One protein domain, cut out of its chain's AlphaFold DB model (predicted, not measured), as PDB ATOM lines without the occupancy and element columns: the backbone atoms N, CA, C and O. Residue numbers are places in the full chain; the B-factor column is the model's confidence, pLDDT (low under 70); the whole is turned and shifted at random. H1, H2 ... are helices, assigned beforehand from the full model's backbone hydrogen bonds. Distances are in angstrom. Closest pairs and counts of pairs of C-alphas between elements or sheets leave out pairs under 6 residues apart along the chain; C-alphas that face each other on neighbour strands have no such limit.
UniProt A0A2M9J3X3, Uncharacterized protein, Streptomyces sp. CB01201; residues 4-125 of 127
ATOM      1  N   GLY A   4     -16.705 -59.061  34.989       75.69
ATOM      2  CA  GLY A   4     -17.685 -58.021  34.644       75.69
ATOM      3  C   GLY A   4     -17.060 -56.732  34.095       75.69
ATOM      4  O   GLY A   4     -17.607 -56.140  33.172       75.69
ATOM      5  N   GLU A   5     -15.904 -56.326  34.625       80.75
ATOM      6  CA  GLU A   5     -15.140 -55.171  34.128       80.75
ATOM      7  C   GLU A   5     -14.602 -55.456  32.721       80.75
ATOM      8  O   GLU A   5     -14.682 -54.588  31.856       80.75
ATOM      9  N   SER A   6     -14.166 -56.698  32.477       80.94
ATOM     10  CA  SER A   6     -13.700 -57.159  31.163       80.94
ATOM     11  C   SER A   6     -14.780 -57.009  30.093       80.94
ATOM     12  O   SER A   6     -14.551 -56.387  29.062       80.94
ATOM     13  N   LEU A   7     -16.018 -57.422  30.384       82.44
ATOM     14  CA  LEU A   7     -17.134 -57.245  29.449       82.44
ATOM     15  C   LEU A   7     -17.450 -55.770  29.158       82.44
ATOM     16  O   LEU A   7     -17.748 -55.418  28.017       82.44
ATOM     17  N   ILE A   8     -17.385 -54.897  30.165       86.75
ATOM     18  CA  ILE A   8     -17.581 -53.450  29.975       86.75
ATOM     19  C   ILE A   8     -16.475 -52.885  29.077       86.75
ATOM     20  O   ILE A   8     -16.777 -52.151  28.133       86.75
ATOM     21  N   ALA A   9     -15.218 -53.251  29.340       85.88
ATOM     22  CA  ALA A   9     -14.064 -52.822  28.559       85.88
ATOM     23  C   ALA A   9     -14.152 -53.306  27.105       85.88
ATOM     24  O   ALA A   9     -14.037 -52.496  26.189       85.88
ATOM     25  N   THR A  10     -14.460 -54.585  26.879       86.94
ATOM     26  CA  THR A  10     -14.649 -55.147  25.537       86.94
ATOM     27  C   THR A  10     -15.785 -54.451  24.789       86.94
ATOM     28  O   THR A  10     -15.611 -54.087  23.628       86.94
ATOM     29  N   PHE A  11     -16.935 -54.194  25.429       89.50
ATOM     30  CA  PHE A  11     -18.024 -53.471  24.761       89.50
ATOM     31  C   PHE A  11     -17.630 -52.036  24.403       89.50
ATOM     32  O   PHE A  11     -17.930 -51.571  23.303       89.50
ATOM     33  N   ALA A  12     -16.959 -51.327  25.314       90.88
ATOM     34  CA  ALA A  12     -16.451 -49.988  25.045       90.88
ATOM     35  C   ALA A  12     -15.447 -50.001  23.880       90.88
ATOM     36  O   ALA A  12     -15.553 -49.165  22.984       90.88
ATOM     37  N   GLY A  13     -14.549 -50.988  23.845       90.44
ATOM     38  CA  GLY A  13     -13.615 -51.221  22.746       90.44
ATOM     39  C   GLY A  13     -14.324 -51.440  21.409       90.44
ATOM     40  O   GLY A  13     -13.995 -50.767  20.436       90.44
ATOM     41  N   LEU A  14     -15.357 -52.286  21.367       90.81
ATOM     42  CA  LEU A  14     -16.167 -52.506  20.161       90.81
ATOM     43  C   LEU A  14     -16.902 -51.241  19.708       90.81
ATOM     44  O   LEU A  14     -16.935 -50.936  18.517       90.81
ATOM     45  N   ALA A  15     -17.473 -50.475  20.641       93.56
ATOM     46  CA  ALA A  15     -18.129 -49.213  20.313       93.56
ATOM     47  C   ALA A  15     -17.134 -48.213  19.705       93.56
ATOM     48  O   ALA A  15     -17.418 -47.632  18.659       93.56
ATOM     49  N   ILE A  16     -15.952 -48.064  20.308       93.62
ATOM     50  CA  ILE A  16     -14.870 -47.219  19.788       93.62
ATOM     51  C   ILE A  16     -14.431 -47.699  18.404       93.62
ATOM     52  O   ILE A  16     -14.367 -46.903  17.469       93.62
ATOM     53  N   HIS A  17     -14.170 -48.997  18.250       91.38
ATOM     54  CA  HIS A  17     -13.724 -49.576  16.987       91.38
ATOM     55  C   HIS A  17     -14.762 -49.392  15.882       91.38
ATOM     56  O   HIS A  17     -14.396 -49.023  14.771       91.38
ATOM     57  N   SER A  18     -16.056 -49.511  16.194       93.12
ATOM     58  CA  SER A  18     -17.123 -49.264  15.220       93.12
ATOM     59  C   SER A  18     -17.095 -47.833  14.675       93.12
ATOM     60  O   SER A  18     -17.279 -47.628  13.479       93.12
ATOM     61  N   VAL A  19     -16.779 -46.849  15.523       94.62
ATOM     62  CA  VAL A  19     -16.623 -45.449  15.107       94.62
ATOM     63  C   VAL A  19     -15.341 -45.261  14.290       94.62
ATOM     64  O   VAL A  19     -15.352 -44.524  13.310       94.62
ATOM     65  N   VAL A  20     -14.245 -45.952  14.637       92.50
ATOM     66  CA  VAL A  20     -13.008 -45.956  13.828       92.50
ATOM     67  C   VAL A  20     -13.266 -46.539  12.440       92.50
ATOM     68  O   VAL A  20     -12.775 -45.995  11.450       92.50
ATOM     69  N   VAL A  21     -14.025 -47.632  12.347       90.25
ATOM     70  CA  VAL A  21     -14.391 -48.272  11.078       90.25
ATOM     71  C   VAL A  21     -15.233 -47.326  10.226       90.25
ATOM     72  O   VAL A  21     -14.880 -47.115   9.068       90.25
ATOM     73  N   ASP A  22     -16.260 -46.693  10.798       91.38
ATOM     74  CA  ASP A  22     -17.084 -45.703  10.089       91.38
ATOM     75  C   ASP A  22     -16.242 -44.510   9.606       91.38
ATOM     76  O   ASP A  22     -16.333 -44.096   8.449       91.38
ATOM     77  N   ALA A  23     -15.369 -43.983  10.468       91.56
ATOM     78  CA  ALA A  23     -14.452 -42.896  10.138       91.56
ATOM     79  C   ALA A  23     -13.500 -43.282   8.994       91.56
ATOM     80  O   ALA A  23     -13.274 -42.499   8.071       91.56
ATOM     81  N   THR A  24     -12.973 -44.507   9.031       90.19
ATOM     82  CA  THR A  24     -12.086 -45.038   7.988       90.19
ATOM     83  C   THR A  24     -12.834 -45.216   6.667       90.19
ATOM     84  O   THR A  24     -12.320 -44.849   5.614       90.19
ATOM     85  N   ALA A  25     -14.072 -45.714   6.712       89.75
ATOM     86  CA  ALA A  25     -14.943 -45.823   5.544       89.75
ATOM     87  C   ALA A  25     -15.283 -44.447   4.939       89.75
ATOM     88  O   ALA A  25     -15.452 -44.334   3.727       89.75
ATOM     89  N   ALA A  26     -15.311 -43.394   5.762       92.25
ATOM     90  CA  ALA A  26     -15.444 -42.001   5.334       92.25
ATOM     91  C   ALA A  26     -14.127 -41.362   4.832       92.25
ATOM     92  O   ALA A  26     -14.110 -40.174   4.511       92.25
ATOM     93  N   GLY A  27     -13.029 -42.123   4.744       92.25
ATOM     94  CA  GLY A  27     -11.754 -41.685   4.162       92.25
ATOM     95  C   GLY A  27     -10.687 -41.227   5.161       92.25
ATOM     96  O   GLY A  27      -9.620 -40.782   4.735       92.25
ATOM     97  N   LEU A  28     -10.924 -41.335   6.474       92.38
ATOM     98  CA  LEU A  28      -9.877 -41.088   7.473       92.38
ATOM     99  C   LEU A  28      -8.851 -42.238   7.483       92.38
ATOM    100  O   LEU A  28      -9.211 -43.399   7.291       92.38
ATOM    101  N   PRO A  29      -7.559 -41.960   7.726       90.75
ATOM    102  CA  PRO A  29      -6.545 -43.007   7.770       90.75
ATOM    103  C   PRO A  29      -6.744 -43.898   9.003       90.75
ATOM    104  O   PRO A  29      -7.066 -43.409  10.082       90.75
ATOM    105  N   ARG A  30      -6.498 -45.204   8.902       87.31
ATOM    106  CA  ARG A  30      -6.567 -46.115  10.057       87.31
ATOM    107  C   ARG A  30      -5.265 -46.059  10.863       87.31
ATOM    108  O   ARG A  30      -4.357 -46.846  10.628       87.31
ATOM    109  N   THR A  31      -5.164 -45.096  11.778       89.88
ATOM    110  CA  THR A  31      -3.986 -44.882  12.642       89.88
ATOM    111  C   THR A  31      -4.395 -44.601  14.086       89.88
ATOM    112  O   THR A  31      -5.538 -44.210  14.345       89.88
ATOM    113  N   ASP A  32      -3.446 -44.694  15.018       87.88
ATOM    114  CA  ASP A  32      -3.645 -44.287  16.416       87.88
ATOM    115  C   ASP A  32      -4.069 -42.818  16.533       87.88
ATOM    116  O   ASP A  32      -4.812 -42.450  17.439       87.88
ATOM    117  N   GLY A  33      -3.649 -41.964  15.593       90.19
ATOM    118  CA  GLY A  33      -4.091 -40.572  15.515       90.19
ATOM    119  C   GLY A  33      -5.599 -40.451  15.290       90.19
ATOM    120  O   GLY A  33      -6.254 -39.643  15.947       90.19
ATOM    121  N   THR A  34      -6.161 -41.300  14.427       91.44
ATOM    122  CA  THR A  34      -7.607 -41.358  14.176       91.44
ATOM    123  C   THR A  34      -8.354 -41.840  15.406       91.44
ATOM    124  O   THR A  34      -9.310 -41.190  15.812       91.44
ATOM    125  N   LEU A  35      -7.877 -42.905  16.060       92.56
ATOM    126  CA  LEU A  35      -8.434 -43.356  17.337       92.56
ATOM    127  C   LEU A  35      -8.419 -42.225  18.376       92.56
ATOM    128  O   LEU A  35      -9.456 -41.879  18.935       92.56
ATOM    129  N   ASN A  36      -7.260 -41.606  18.596       94.62
ATOM    130  CA  ASN A  36      -7.072 -40.546  19.586       94.62
ATOM    131  C   ASN A  36      -7.921 -39.299  19.306       94.62
ATOM    132  O   ASN A  36      -8.271 -38.577  20.245       94.62
ATOM    133  N   GLY A  37      -8.233 -39.043  18.035       93.50
ATOM    134  CA  GLY A  37      -9.046 -37.920  17.582       93.50
ATOM    135  C   GLY A  37     -10.556 -38.134  17.695       93.50
ATOM    136  O   GLY A  37     -11.289 -37.150  17.627       93.50
ATOM    137  N   ILE A  38     -11.039 -39.367  17.892       94.88
ATOM    138  CA  ILE A  38     -12.482 -39.641  17.983       94.88
ATOM    139  C   ILE A  38     -13.085 -38.934  19.204       94.88
ATOM    140  O   ILE A  38     -12.648 -39.186  20.332       94.88
ATOM    141  N   PRO A  39     -14.114 -38.084  19.025       94.38
ATOM    142  CA  PRO A  39     -14.842 -37.492  20.139       94.38
ATOM    143  C   PRO A  39     -15.565 -38.562  20.962       94.38
ATOM    144  O   PRO A  39     -16.232 -39.435  20.403       94.38
ATOM    145  N   LEU A  40     -15.535 -38.458  22.296       94.19
ATOM    146  CA  LEU A  40     -16.301 -39.367  23.158       94.19
ATOM    147  C   LEU A  40     -17.808 -39.276  22.895       94.19
ATOM    148  O   LEU A  40     -18.515 -40.260  23.083       94.19
ATOM    149  N   THR A  41     -18.303 -38.135  22.410       94.38
ATOM    150  CA  THR A  41     -19.703 -37.976  21.992       94.38
ATOM    151  C   THR A  41     -20.077 -38.923  20.857       94.38
ATOM    152  O   THR A  41     -21.134 -39.538  20.931       94.38
ATOM    153  N   ALA A  42     -19.194 -39.130  19.876       95.19
ATOM    154  CA  ALA A  42     -19.431 -40.074  18.784       95.19
ATOM    155  C   ALA A  42     -19.519 -41.520  19.303       95.19
ATOM    156  O   ALA A  42     -20.376 -42.291  18.878       95.19
ATOM    157  N   VAL A  43     -18.688 -41.879  20.287       95.25
ATOM    158  CA  VAL A  43     -18.754 -43.196  20.944       95.25
ATOM    159  C   VAL A  43     -20.045 -43.337  21.756       95.25
ATOM    160  O   VAL A  43     -20.732 -44.352  21.659       95.25
ATOM    161  N   ILE A  44     -20.427 -42.312  22.525       95.31
ATOM    162  CA  ILE A  44     -21.690 -42.277  23.280       95.31
ATOM    163  C   ILE A  44     -22.885 -42.453  22.334       95.31
ATOM    164  O   ILE A  44     -23.792 -43.231  22.633       95.31
ATOM    165  N   GLU A  45     -22.887 -41.776  21.191       94.62
ATOM    166  CA  GLU A  45     -23.919 -41.919  20.164       94.62
ATOM    167  C   GLU A  45     -23.932 -43.327  19.575       94.62
ATOM    168  O   GLU A  45     -24.997 -43.939  19.521       94.62
ATOM    169  N   ALA A  46     -22.771 -43.902  19.249       93.81
ATOM    170  CA  ALA A  46     -22.668 -45.276  18.764       93.81
ATOM    171  C   ALA A  46     -23.280 -46.287  19.752       93.81
ATOM    172  O   ALA A  46     -24.050 -47.157  19.343       93.81
ATOM    173  N   THR A  47     -23.043 -46.133  21.064       92.69
ATOM    174  CA  THR A  47     -23.644 -47.018  22.086       92.69
ATOM    175  C   THR A  47     -25.178 -46.945  22.125       92.69
ATOM    176  O   THR A  47     -25.834 -47.905  22.544       92.69
ATOM    177  N   ALA A  48     -25.773 -45.836  21.671       89.56
ATOM    178  CA  ALA A  48     -27.216 -45.615  21.649       89.56
ATOM    179  C   ALA A  48     -27.860 -45.958  20.295       89.56
ATOM    180  O   ALA A  48     -28.926 -46.565  20.277       89.56
ATOM    181  N   ALA A  49     -27.216 -45.587  19.188       90.94
ATOM    182  CA  ALA A  49     -27.796 -45.616  17.850       90.94
ATOM    183  C   ALA A  49     -27.507 -46.911  17.082       90.94
ATOM    184  O   ALA A  49     -28.379 -47.382  16.354       90.94
ATOM    185  N   LYS A  50     -26.322 -47.515  17.257       91.38
ATOM    186  CA  LYS A  50     -25.954 -48.718  16.499       91.38
ATOM    187  C   LYS A  50     -26.751 -49.936  16.956       91.38
ATOM    188  O   LYS A  50     -27.017 -50.143  18.150       91.38
ATOM    189  N   GLN A  51     -27.117 -50.771  15.995       87.88
ATOM    190  CA  GLN A  51     -27.665 -52.098  16.234       87.88
ATOM    191  C   GLN A  51     -26.564 -53.049  16.715       87.88
ATOM    192  O   GLN A  51     -25.380 -52.861  16.438       87.88
ATOM    193  N   SER A  52     -26.946 -54.114  17.425       83.75
ATOM    194  CA  SER A  52     -25.981 -55.076  17.977       83.75
ATOM    195  C   SER A  52     -25.089 -55.704  16.898       83.75
ATOM    196  O   SER A  52     -23.899 -55.886  17.123       83.75
ATOM    197  N   HIS A  53     -25.634 -55.980  15.709       82.25
ATOM    198  CA  HIS A  53     -24.865 -56.540  14.596       82.25
ATOM    199  C   HIS A  53     -23.859 -55.543  13.995       82.25
ATOM    200  O   HIS A  53     -22.801 -55.964  13.544       82.25
ATOM    201  N   GLU A  54     -24.139 -54.236  14.029       87.31
ATOM    202  CA  GLU A  54     -23.193 -53.200  13.588       87.31
ATOM    203  C   GLU A  54     -22.020 -53.063  14.563       87.31
ATOM    204  O   GLU A  54     -20.878 -52.900  14.145       87.31
ATOM    205  N   ILE A  55     -22.283 -53.181  15.869       87.69
ATOM    206  CA  ILE A  55     -21.227 -53.230  16.889       87.69
ATOM    207  C   ILE A  55     -20.388 -54.509  16.739       87.69
ATOM    208  O   ILE A  55     -19.168 -54.457  16.852       87.69
ATOM    209  N   LEU A  56     -21.011 -55.652  16.432       84.19
ATOM    210  CA  LEU A  56     -20.288 -56.903  16.170       84.19
ATOM    211  C   LEU A  56     -19.487 -56.885  14.861       84.19
ATOM    212  O   LEU A  56     -18.479 -57.581  14.763       84.19
ATOM    213  N   ALA A  57     -19.896 -56.104  13.862       83.56
ATOM    214  CA  ALA A  57     -19.115 -55.930  12.637       83.56
ATOM    215  C   ALA A  57     -17.757 -55.255  12.905       83.56
ATOM    216  O   ALA A  57     -16.826 -55.414  12.122       83.56
ATOM    217  N   ALA A  58     -17.632 -54.555  14.037       81.69
ATOM    218  CA  ALA A  58     -16.393 -53.960  14.526       81.69
ATOM    219  C   ALA A  58     -15.515 -54.938  15.331       81.69
ATOM    220  O   ALA A  58     -14.565 -54.531  15.996       81.69
ATOM    221  N   MET A  59     -15.821 -56.235  15.321       84.12
ATOM    222  CA  MET A  59     -14.932 -57.211  15.940       84.12
ATOM    223  C   MET A  59     -13.582 -57.268  15.214       84.12
ATOM    224  O   MET A  59     -13.547 -57.261  13.979       84.12
ATOM    225  N   PRO A  60     -12.464 -57.365  15.953       78.56
ATOM    226  CA  PRO A  60     -11.164 -57.538  15.336       78.56
ATOM    227  C   PRO A  60     -11.060 -58.924  14.680       78.56
ATOM    228  O   PRO A  60     -11.717 -59.887  15.082       78.56
ATOM    229  N   THR A  61     -10.240 -59.016  13.634       79.25
ATOM    230  CA  THR A  61      -9.941 -60.278  12.934       79.25
ATOM    231  C   THR A  61      -8.879 -61.108  13.650       79.25
ATOM    232  O   THR A  61      -8.782 -62.309  13.416       79.25
ATOM    233  N   GLU A  62      -8.100 -60.465  14.516       82.00
ATOM    234  CA  GLU A  62      -7.047 -61.053  15.336       82.00
ATOM    235  C   GLU A  62      -7.298 -60.668  16.794       82.00
ATOM    236  O   GLU A  62      -7.772 -59.565  17.065       82.00
ATOM    237  N   TYR A  63      -7.001 -61.579  17.716       81.94
ATOM    238  CA  TYR A  63      -7.153 -61.350  19.152       81.94
ATOM    239  C   TYR A  63      -5.770 -61.174  19.777       81.94
ATOM    240  O   TYR A  63      -4.834 -61.885  19.408       81.94
ATOM    241  N   ALA A  64      -5.650 -60.256  20.729       82.62
ATOM    242  CA  ALA A  64      -4.448 -60.054  21.522       82.62
ATOM    243  C   ALA A  64      -4.178 -61.250  22.445       82.62
ATOM    244  O   ALA A  64      -3.028 -61.657  22.604       82.62
ATOM    245  N   ASP A  65      -5.232 -61.836  23.021       85.06
ATOM    246  CA  ASP A  65      -5.146 -63.001  23.899       85.06
ATOM    247  C   ASP A  65      -6.458 -63.817  23.956       85.06
ATOM    248  O   ASP A  65      -7.479 -63.492  23.339       85.06
ATOM    249  N   GLU A  66      -6.423 -64.930  24.696       85.69
ATOM    250  CA  GLU A  66      -7.583 -65.806  24.901       85.69
ATOM    251  C   GLU A  66      -8.684 -65.162  25.769       85.69
ATOM    252  O   GLU A  66      -9.848 -65.553  25.665       85.69
ATOM    253  N   GLU A  67      -8.366 -64.172  26.611       83.38
ATOM    254  CA  GLU A  67      -9.363 -63.470  27.432       83.38
ATOM    255  C   GLU A  67     -10.203 -62.510  26.579       83.38
ATOM    256  O   GLU A  67     -11.435 -62.480  26.702       83.38
ATOM    257  N   GLU A  68      -9.561 -61.774  25.672       83.69
ATOM    258  CA  GLU A  68     -10.221 -60.932  24.681       83.69
ATOM    259  C   GLU A  68     -11.123 -61.785  23.788       83.69
ATOM    260  O   GLU A  68     -12.311 -61.482  23.628       83.69
ATOM    261  N   ARG A  69     -10.594 -62.906  23.279       85.81
ATOM    262  CA  ARG A  69     -11.366 -63.859  22.479       85.81
ATOM    263  C   ARG A  69     -12.601 -64.356  23.227       85.81
ATOM    264  O   ARG A  69     -13.709 -64.279  22.695       85.81
ATOM    265  N   ALA A  70     -12.439 -64.827  24.464       85.62
ATOM    266  CA  ALA A  70     -13.546 -65.342  25.268       85.62
ATOM    267  C   ALA A  70     -14.623 -64.275  25.534       85.62
ATOM    268  O   ALA A  70     -15.821 -64.569  25.481       85.62
ATOM    269  N   SER A  71     -14.214 -63.029  25.785       84.75
ATOM    270  CA  SER A  71     -15.133 -61.906  26.008       84.75
ATOM    271  C   SER A  71     -15.918 -61.563  24.742       84.75
ATOM    272  O   SER A  71     -17.136 -61.376  24.791       84.75
ATOM    273  N   LEU A  72     -15.251 -61.546  23.589       84.94
ATOM    274  CA  LEU A  72     -15.873 -61.294  22.292       84.94
ATOM    275  C   LEU A  72     -16.825 -62.417  21.854       84.94
ATOM    276  O   LEU A  72     -17.922 -62.141  21.358       84.94
ATOM    277  N   ASP A  73     -16.465 -63.677  22.094       85.94
ATOM    278  CA  ASP A  73     -17.351 -64.817  21.844       85.94
ATOM    279  C   ASP A  73     -18.592 -64.773  22.751       85.94
ATOM    280  O   ASP A  73     -19.708 -65.056  22.302       85.94
ATOM    281  N   TYR A  74     -18.443 -64.315  23.998       83.94
ATOM    282  CA  TYR A  74     -19.583 -64.059  24.878       83.94
ATOM    283  C   TYR A  74     -20.502 -62.960  24.321       83.94
ATOM    284  O   TYR A  74     -21.724 -63.120  24.333       83.94
ATOM    285  N   PHE A  75     -19.950 -61.880  23.757       82.56
ATOM    286  CA  PHE A  75     -20.744 -60.837  23.093       82.56
ATOM    287  C   PHE A  75     -21.502 -61.339  21.868       82.56
ATOM    288  O   PHE A  75     -22.677 -60.994  21.692       82.56
ATOM    289  N   ARG A  76     -20.869 -62.176  21.039       83.31
ATOM    290  CA  ARG A  76     -21.550 -62.850  19.926       83.31
ATOM    291  C   ARG A  76     -22.724 -63.669  20.442       83.31
ATOM    292  O   ARG A  76     -23.840 -63.497  19.960       83.31
ATOM    293  N   LEU A  77     -22.497 -64.491  21.465       83.38
ATOM    294  CA  LEU A  77     -23.544 -65.314  22.061       83.38
ATOM    295  C   LEU A  77     -24.708 -64.455  22.584       83.38
ATOM    296  O   LEU A  77     -25.856 -64.709  22.230       83.38
ATOM    297  N   LEU A  78     -24.421 -63.404  23.360       80.00
ATOM    298  CA  LEU A  78     -25.439 -62.492  23.896       80.00
ATOM    299  C   LEU A  78     -26.252 -61.780  22.808       80.00
ATOM    300  O   LEU A  78     -27.421 -61.478  23.026       80.00
ATOM    301  N   SER A  79     -25.647 -61.500  21.653       78.12
ATOM    302  CA  SER A  79     -26.311 -60.781  20.559       78.12
ATOM    303  C   SER A  79     -27.337 -61.636  19.817       78.12
ATOM    304  O   SER A  79     -28.288 -61.089  19.258       78.12
ATOM    305  N   TYR A  80     -27.159 -62.960  19.818       77.81
ATOM    306  CA  TYR A  80     -28.073 -63.907  19.170       77.81
ATOM    307  C   TYR A  80     -28.969 -64.660  20.161       77.81
ATOM    308  O   TYR A  80     -29.946 -65.289  19.753       77.81
ATOM    309  N   GLN A  81     -28.678 -64.603  21.464       78.56
ATOM    310  CA  GLN A  81     -29.521 -65.215  22.485       78.56
ATOM    311  C   GLN A  81     -30.761 -64.369  22.788       78.56
ATOM    312  O   GLN A  81     -30.683 -63.215  23.201       78.56
ATOM    313  N   GLY A  82     -31.933 -64.987  22.639       71.00
ATOM    314  CA  GLY A  82     -33.205 -64.422  23.082       71.00
ATOM    315  C   GLY A  82     -33.465 -64.602  24.585       71.00
ATOM    316  O   GLY A  82     -32.644 -65.114  25.349       71.00
ATOM    317  N   GLY A  83     -34.660 -64.201  25.020       73.88
ATOM    318  CA  GLY A  83     -35.122 -64.399  26.396       73.88
ATOM    319  C   GLY A  83     -34.376 -63.545  27.428       73.88
ATOM    320  O   GLY A  83     -33.910 -62.446  27.139       73.88
ATOM    321  N   ARG A  84     -34.278 -64.043  28.667       68.00
ATOM    322  CA  ARG A  84     -33.685 -63.299  29.799       68.00
ATOM    323  C   ARG A  84     -32.210 -62.957  29.588       68.00
ATOM    324  O   ARG A  84     -31.749 -61.953  30.121       68.00
ATOM    325  N   THR A  85     -31.483 -63.768  28.821       69.38
ATOM    326  CA  THR A  85     -30.057 -63.549  28.563       69.38
ATOM    327  C   THR A  85     -29.823 -62.451  27.516       69.38
ATOM    328  O   THR A  85     -28.867 -61.691  27.632       69.38
ATOM    329  N   GLY A  86     -30.761 -62.257  26.584       69.50
ATOM    330  CA  GLY A  86     -30.726 -61.144  25.625       69.50
ATOM    331  C   GLY A  86     -30.829 -59.751  26.268       69.50
ATOM    332  O   GLY A  86     -30.492 -58.753  25.639       69.50
ATOM    333  N   LEU A  87     -31.236 -59.661  27.542       77.25
ATOM    334  CA  LEU A  87     -31.295 -58.399  28.293       77.25
ATOM    335  C   LEU A  87     -29.921 -57.910  28.780       77.25
ATOM    336  O   LEU A  87     -29.787 -56.744  29.157       77.25
ATOM    337  N   TRP A  88     -28.890 -58.763  28.765       81.94
ATOM    338  CA  TRP A  88     -27.554 -58.376  29.226       81.94
ATOM    339  C   TRP A  88     -26.877 -57.373  28.298       81.94
ATOM    340  O   TRP A  88     -26.241 -56.441  28.783       81.94
ATOM    341  N   LEU A  89     -27.052 -57.505  26.982       82.81
ATOM    342  CA  LEU A  89     -26.424 -56.598  26.021       82.81
ATOM    343  C   LEU A  89     -26.982 -55.159  26.106       82.81
ATOM    344  O   LEU A  89     -26.181 -54.231  26.225       82.81
ATOM    345  N   PRO A  90     -28.312 -54.925  26.149       85.19
ATOM    346  CA  PRO A  90     -28.871 -53.603  26.448       85.19
ATOM    347  C   PRO A  90     -28.393 -53.018  27.782       85.19
ATOM    348  O   PRO A  90     -28.182 -51.808  27.897       85.19
ATOM    349  N   ARG A  91     -28.187 -53.869  28.794       87.62
ATOM    350  CA  ARG A  91     -27.662 -53.429  30.089       87.62
ATOM    351  C   ARG A  91     -26.207 -52.977  29.979       87.62
ATOM    352  O   ARG A  91     -25.903 -51.870  30.402       87.62
ATOM    353  N   LEU A  92     -25.341 -53.765  29.340       87.12
ATOM    354  CA  LEU A  92     -23.939 -53.400  29.092       87.12
ATOM    355  C   LEU A  92     -23.823 -52.095  28.297       87.12
ATOM    356  O   LEU A  92     -23.051 -51.214  28.672       87.12
ATOM    357  N   ARG A  93     -24.662 -51.923  27.268       90.19
ATOM    358  CA  ARG A  93     -24.786 -50.662  26.517       90.19
ATOM    359  C   ARG A  93     -25.088 -49.481  27.429       90.19
ATOM    360  O   ARG A  93     -24.455 -48.437  27.310       90.19
ATOM    361  N   THR A  94     -26.050 -49.649  28.333       91.94
ATOM    362  CA  THR A  94     -26.471 -48.598  29.266       91.94
ATOM    363  C   THR A  94     -25.347 -48.228  30.231       91.94
ATOM    364  O   THR A  94     -25.073 -47.043  30.402       91.94
ATOM    365  N   GLU A  95     -24.656 -49.219  30.799       92.19
ATOM    366  CA  GLU A  95     -23.545 -48.986  31.732       92.19
ATOM    367  C   GLU A  95     -22.360 -48.285  31.057       92.19
ATOM    368  O   GLU A  95     -21.835 -47.301  31.586       92.19
ATOM    369  N   VAL A  96     -21.969 -48.727  29.855       92.81
ATOM    370  CA  VAL A  96     -20.889 -48.084  29.088       92.81
ATOM    371  C   VAL A  96     -21.273 -46.657  28.717       92.81
ATOM    372  O   VAL A  96     -20.501 -45.729  28.958       92.81
ATOM    373  N   ARG A  97     -22.492 -46.446  28.207       94.38
ATOM    374  CA  ARG A  97     -22.989 -45.109  27.866       94.38
ATOM    375  C   ARG A  97     -22.984 -44.180  29.077       94.38
ATOM    376  O   ARG A  97     -22.499 -43.055  28.985       94.38
ATOM    377  N   HIS A  98     -23.510 -44.642  30.210       93.88
ATOM    378  CA  HIS A  98     -23.565 -43.857  31.440       93.88
ATOM    379  C   HIS A  98     -22.164 -43.496  31.947       93.88
ATOM    380  O   HIS A  98     -21.913 -42.348  32.324       93.88
ATOM    381  N   SER A  99     -21.235 -44.451  31.889       92.00
ATOM    382  CA  SER A  99     -19.838 -44.246  32.276       92.00
ATOM    383  C   SER A  99     -19.160 -43.202  31.389       92.00
ATOM    384  O   SER A  99     -18.561 -42.258  31.904       92.00
ATOM    385  N   LEU A 100     -19.320 -43.295  30.066       92.25
ATOM    386  CA  LEU A 100     -18.751 -42.331  29.119       92.25
ATOM    387  C   LEU A 100     -19.356 -40.929  29.264       92.25
ATOM    388  O   LEU A 100     -18.617 -39.945  29.209       92.25
ATOM    389  N   ILE A 101     -20.670 -40.815  29.496       93.56
ATOM    390  CA  ILE A 101     -21.332 -39.528  29.781       93.56
ATOM    391  C   ILE A 101     -20.777 -38.923  31.071       93.56
ATOM    392  O   ILE A 101     -20.438 -37.741  31.105       93.56
ATOM    393  N   THR A 102     -20.644 -39.732  32.121       92.25
ATOM    394  CA  THR A 102     -20.122 -39.285  33.416       92.25
ATOM    395  C   THR A 102     -18.679 -38.806  33.298       92.25
ATOM    396  O   THR A 102     -18.340 -37.737  33.808       92.25
ATOM    397  N   LEU A 103     -17.825 -39.562  32.604       89.19
ATOM    398  CA  LEU A 103     -16.439 -39.171  32.342       89.19
ATOM    399  C   LEU A 103     -16.370 -37.892  31.506       89.19
ATOM    400  O   LEU A 103     -15.632 -36.973  31.857       89.19
ATOM    401  N   SER A 104     -17.197 -37.791  30.463       89.81
ATOM    402  CA  SER A 104     -17.248 -36.604  29.610       89.81
ATOM    403  C   SER A 104     -17.712 -35.363  30.373       89.81
ATOM    404  O   SER A 104     -17.120 -34.303  30.220       89.81
ATOM    405  N   GLY A 105     -18.719 -35.488  31.243       87.69
ATOM    406  CA  GLY A 105     -19.218 -34.378  32.062       87.69
ATOM    407  C   GLY A 105     -18.249 -33.932  33.160       87.69
ATOM    408  O   GLY A 105     -18.273 -32.778  33.578       87.69
ATOM    409  N   ARG A 106     -17.365 -34.827  33.622       85.06
ATOM    410  CA  ARG A 106     -16.289 -34.497  34.573       85.06
ATOM    411  C   ARG A 106     -15.065 -33.880  33.897       85.06
ATOM    412  O   ARG A 106     -14.216 -33.309  34.588       85.06
ATOM    413  N   ALA A 107     -14.945 -33.996  32.577       84.00
ATOM    414  CA  ALA A 107     -13.855 -33.386  31.839       84.00
ATOM    415  C   ALA A 107     -13.958 -31.857  31.944       84.00
ATOM    416  O   ALA A 107     -14.962 -31.253  31.585       84.00
ATOM    417  N   ARG A 108     -12.885 -31.201  32.402       69.94
ATOM    418  CA  ARG A 108     -12.819 -29.727  32.501       69.94
ATOM    419  C   ARG A 108     -12.764 -29.020  31.134       69.94
ATOM    420  O   ARG A 108     -12.640 -27.801  31.088       69.94
ATOM    421  N   ARG A 109     -12.790 -29.774  30.034       70.44
ATOM    422  CA  ARG A 109     -12.626 -29.306  28.654       70.44
ATOM    423  C   ARG A 109     -13.868 -29.676  27.845       70.44
ATOM    424  O   ARG A 109     -14.404 -30.766  28.011       70.44
ATOM    425  N   SER A 110     -14.293 -28.790  26.948       78.25
ATOM    426  CA  SER A 110     -15.363 -29.078  25.991       78.25
ATOM    427  C   SER A 110     -14.907 -30.131  24.973       78.25
ATOM    428  O   SER A 110     -13.891 -29.927  24.309       78.25
ATOM    429  N   GLY A 111     -15.671 -31.218  24.834       85.38
ATOM    430  CA  GLY A 111     -15.468 -32.240  23.797       85.38
ATOM    431  C   GLY A 111     -14.239 -33.134  24.005       85.38
ATOM    432  O   GLY A 111     -13.316 -33.069  23.196       85.38
ATOM    433  N   PRO A 112     -14.198 -33.958  25.069       93.88
ATOM    434  CA  PRO A 112     -13.117 -34.920  25.271       93.88
ATOM    435  C   PRO A 112     -13.083 -35.985  24.170       93.88
ATOM    436  O   PRO A 112     -14.124 -36.353  23.617       93.88
ATOM    437  N   THR A 113     -11.892 -36.509  23.887       94.94
ATOM    438  CA  THR A 113     -11.673 -37.557  22.876       94.94
ATOM    439  C   THR A 113     -11.274 -38.900  23.493       94.94
ATOM    440  O   THR A 113     -10.961 -38.990  24.682       94.94
ATOM    441  N   CYS A 114     -11.225 -39.965  22.688       93.75
ATOM    442  CA  CYS A 114     -10.650 -41.245  23.111       93.75
ATOM    443  C   CYS A 114      -9.185 -41.100  23.558       93.75
ATOM    444  O   CYS A 114      -8.766 -41.756  24.507       93.75
ATOM    445  N   GLY A 115      -8.418 -40.187  22.953       93.62
ATOM    446  CA  GLY A 115      -7.058 -39.882  23.401       93.62
ATOM    447  C   GLY A 115      -7.010 -39.254  24.800       93.62
ATOM    448  O   GLY A 115      -6.090 -39.537  25.568       93.62
ATOM    449  N   ASP A 116      -7.995 -38.424  25.165       92.94
ATOM    450  CA  ASP A 116      -8.134 -37.938  26.545       92.94
ATOM    451  C   ASP A 116      -8.439 -39.085  27.509       92.94
ATOM    452  O   ASP A 116      -7.807 -39.176  28.561       92.94
ATOM    453  N   LEU A 117      -9.353 -39.982  27.128       91.19
ATOM    454  CA  LEU A 117      -9.711 -41.157  27.921       91.19
ATOM    455  C   LEU A 117      -8.493 -42.054  28.196       91.19
ATOM    456  O   LEU A 117      -8.268 -42.421  29.348       91.19
ATOM    457  N   ILE A 118      -7.672 -42.335  27.176       90.69
ATOM    458  CA  ILE A 118      -6.424 -43.104  27.312       90.69
ATOM    459  C   ILE A 118      -5.469 -42.411  28.291       90.69
ATOM    460  O   ILE A 118      -4.970 -43.036  29.226       90.69
ATOM    461  N   ARG A 119      -5.268 -41.093  28.152       91.19
ATOM    462  CA  ARG A 119      -4.426 -40.326  29.087       91.19
ATOM    463  C   ARG A 119      -4.956 -40.362  30.520       91.19
ATOM    464  O   ARG A 119      -4.169 -40.362  31.466       91.19
ATOM    465  N   TRP A 120      -6.276 -40.343  30.714       90.25
ATOM    466  CA  TRP A 120      -6.879 -40.439  32.046       90.25
ATOM    467  C   TRP A 120      -6.686 -41.823  32.665       90.25
ATOM    468  O   TRP A 120      -6.403 -41.899  33.863       90.25
ATOM    469  N   ALA A 121      -6.797 -42.887  31.865       87.81
ATOM    470  CA  ALA A 121      -6.531 -44.257  32.297       87.81
ATOM    471  C   ALA A 121      -5.069 -44.415  32.747       87.81
ATOM    472  O   ALA A 121      -4.824 -44.749  33.907       87.81
ATOM    473  N   GLN A 122      -4.117 -43.997  31.904       89.44
ATOM    474  CA  GLN A 122      -2.679 -44.024  32.208       89.44
ATOM    475  C   GLN A 122      -2.345 -43.275  33.504       89.44
ATOM    476  O   GLN A 122      -1.652 -43.784  34.381       89.44
ATOM    477  N   ARG A 123      -2.897 -42.069  33.684       88.81
ATOM    478  CA  ARG A 123      -2.717 -41.285  34.919       88.81
ATOM    479  C   ARG A 123      -3.283 -41.953  36.171       88.81
ATOM    480  O   ARG A 123      -2.893 -41.580  37.273       88.81
ATOM    481  N   SER A 124      -4.244 -42.853  36.005       84.81
ATOM    482  CA  SER A 124      -4.896 -43.572  37.099       84.81
ATOM    483  C   SER A 124      -4.237 -44.927  37.376       84.81
ATOM    484  O   SER A 124      -4.723 -45.657  38.236       84.81
ATOM    485  N   GLY A 125      -3.153 -45.266  36.665       81.81
ATOM    486  CA  GLY A 125      -2.501 -46.574  36.752       81.81
ATOM    487  C   GLY A 125      -3.354 -47.710  36.186       81.81
ATOM    488  O   GLY A 125      -3.209 -48.850  36.616       81.81
TER     489      GLY A 125
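What this domain is: This is residues 4 to 125 of the 127 residues of an uncharacterized protein of Streptomyces sp. CB01201 (UniProt A0A2M9J3X3). One long helix, H1, runs through the middle of a knot of crossing helices; the equally long H6 crosses it, with H3 running beside H6. H4 and H5 pack on H1 and on each other, while H2 packs on H1 and H7 on H2. The printed part has 122 residues with seven named helices, H1 to H7 in chain order, and no named strand: all helix. It is compact, with a radius of gyration of the C-alphas of 14.3 A and spans of 42 by 30 by 29 A.

Where its parts are: H1, residues 4 to 25, is 31.7 A long and begins at C-alpha 4 (-17.685, -58.021, 34.644). H2 is residues 32 to 37, H3 40 to 49, H4 52 to 57. H5, residues 66 to 80, spans 21.4 A. H6, residues 85 to 106, spans 32.7 A. H7, residues 114 to 123, ends at C-alpha 123 (-2.717, -41.285, 34.919).

How they stand to each other: H1 is the hub, touching five helices. Its residues 7 to 12 touch H6 about perpendicular at 76 degrees, the C-alphas of Ala 12 and Val 96 closest at 6.3 A. H3 touches H6 at a shallow tilt of 25 degrees, opposite ways, closest at C-alphas 44 and 97, 5.5 A. H4 and H5 form a helical hairpin, closest at C-alphas 52 and 79, 6.3 A. H7 touches H2, closest at C-alphas 115 and 36, 3.9 A. Every O i to N i+4 pair is within hydrogen-bond range in H1, H2, H3, H4, H5 and H7; in H6, 16 of 18 are.

The domain as a whole: The farthest C-alphas, Gly 83 and Arg 109, are 41.7 A apart. The printed part has no cut and no long link. Residues 84 to 86 and 108 have pLDDT under 70.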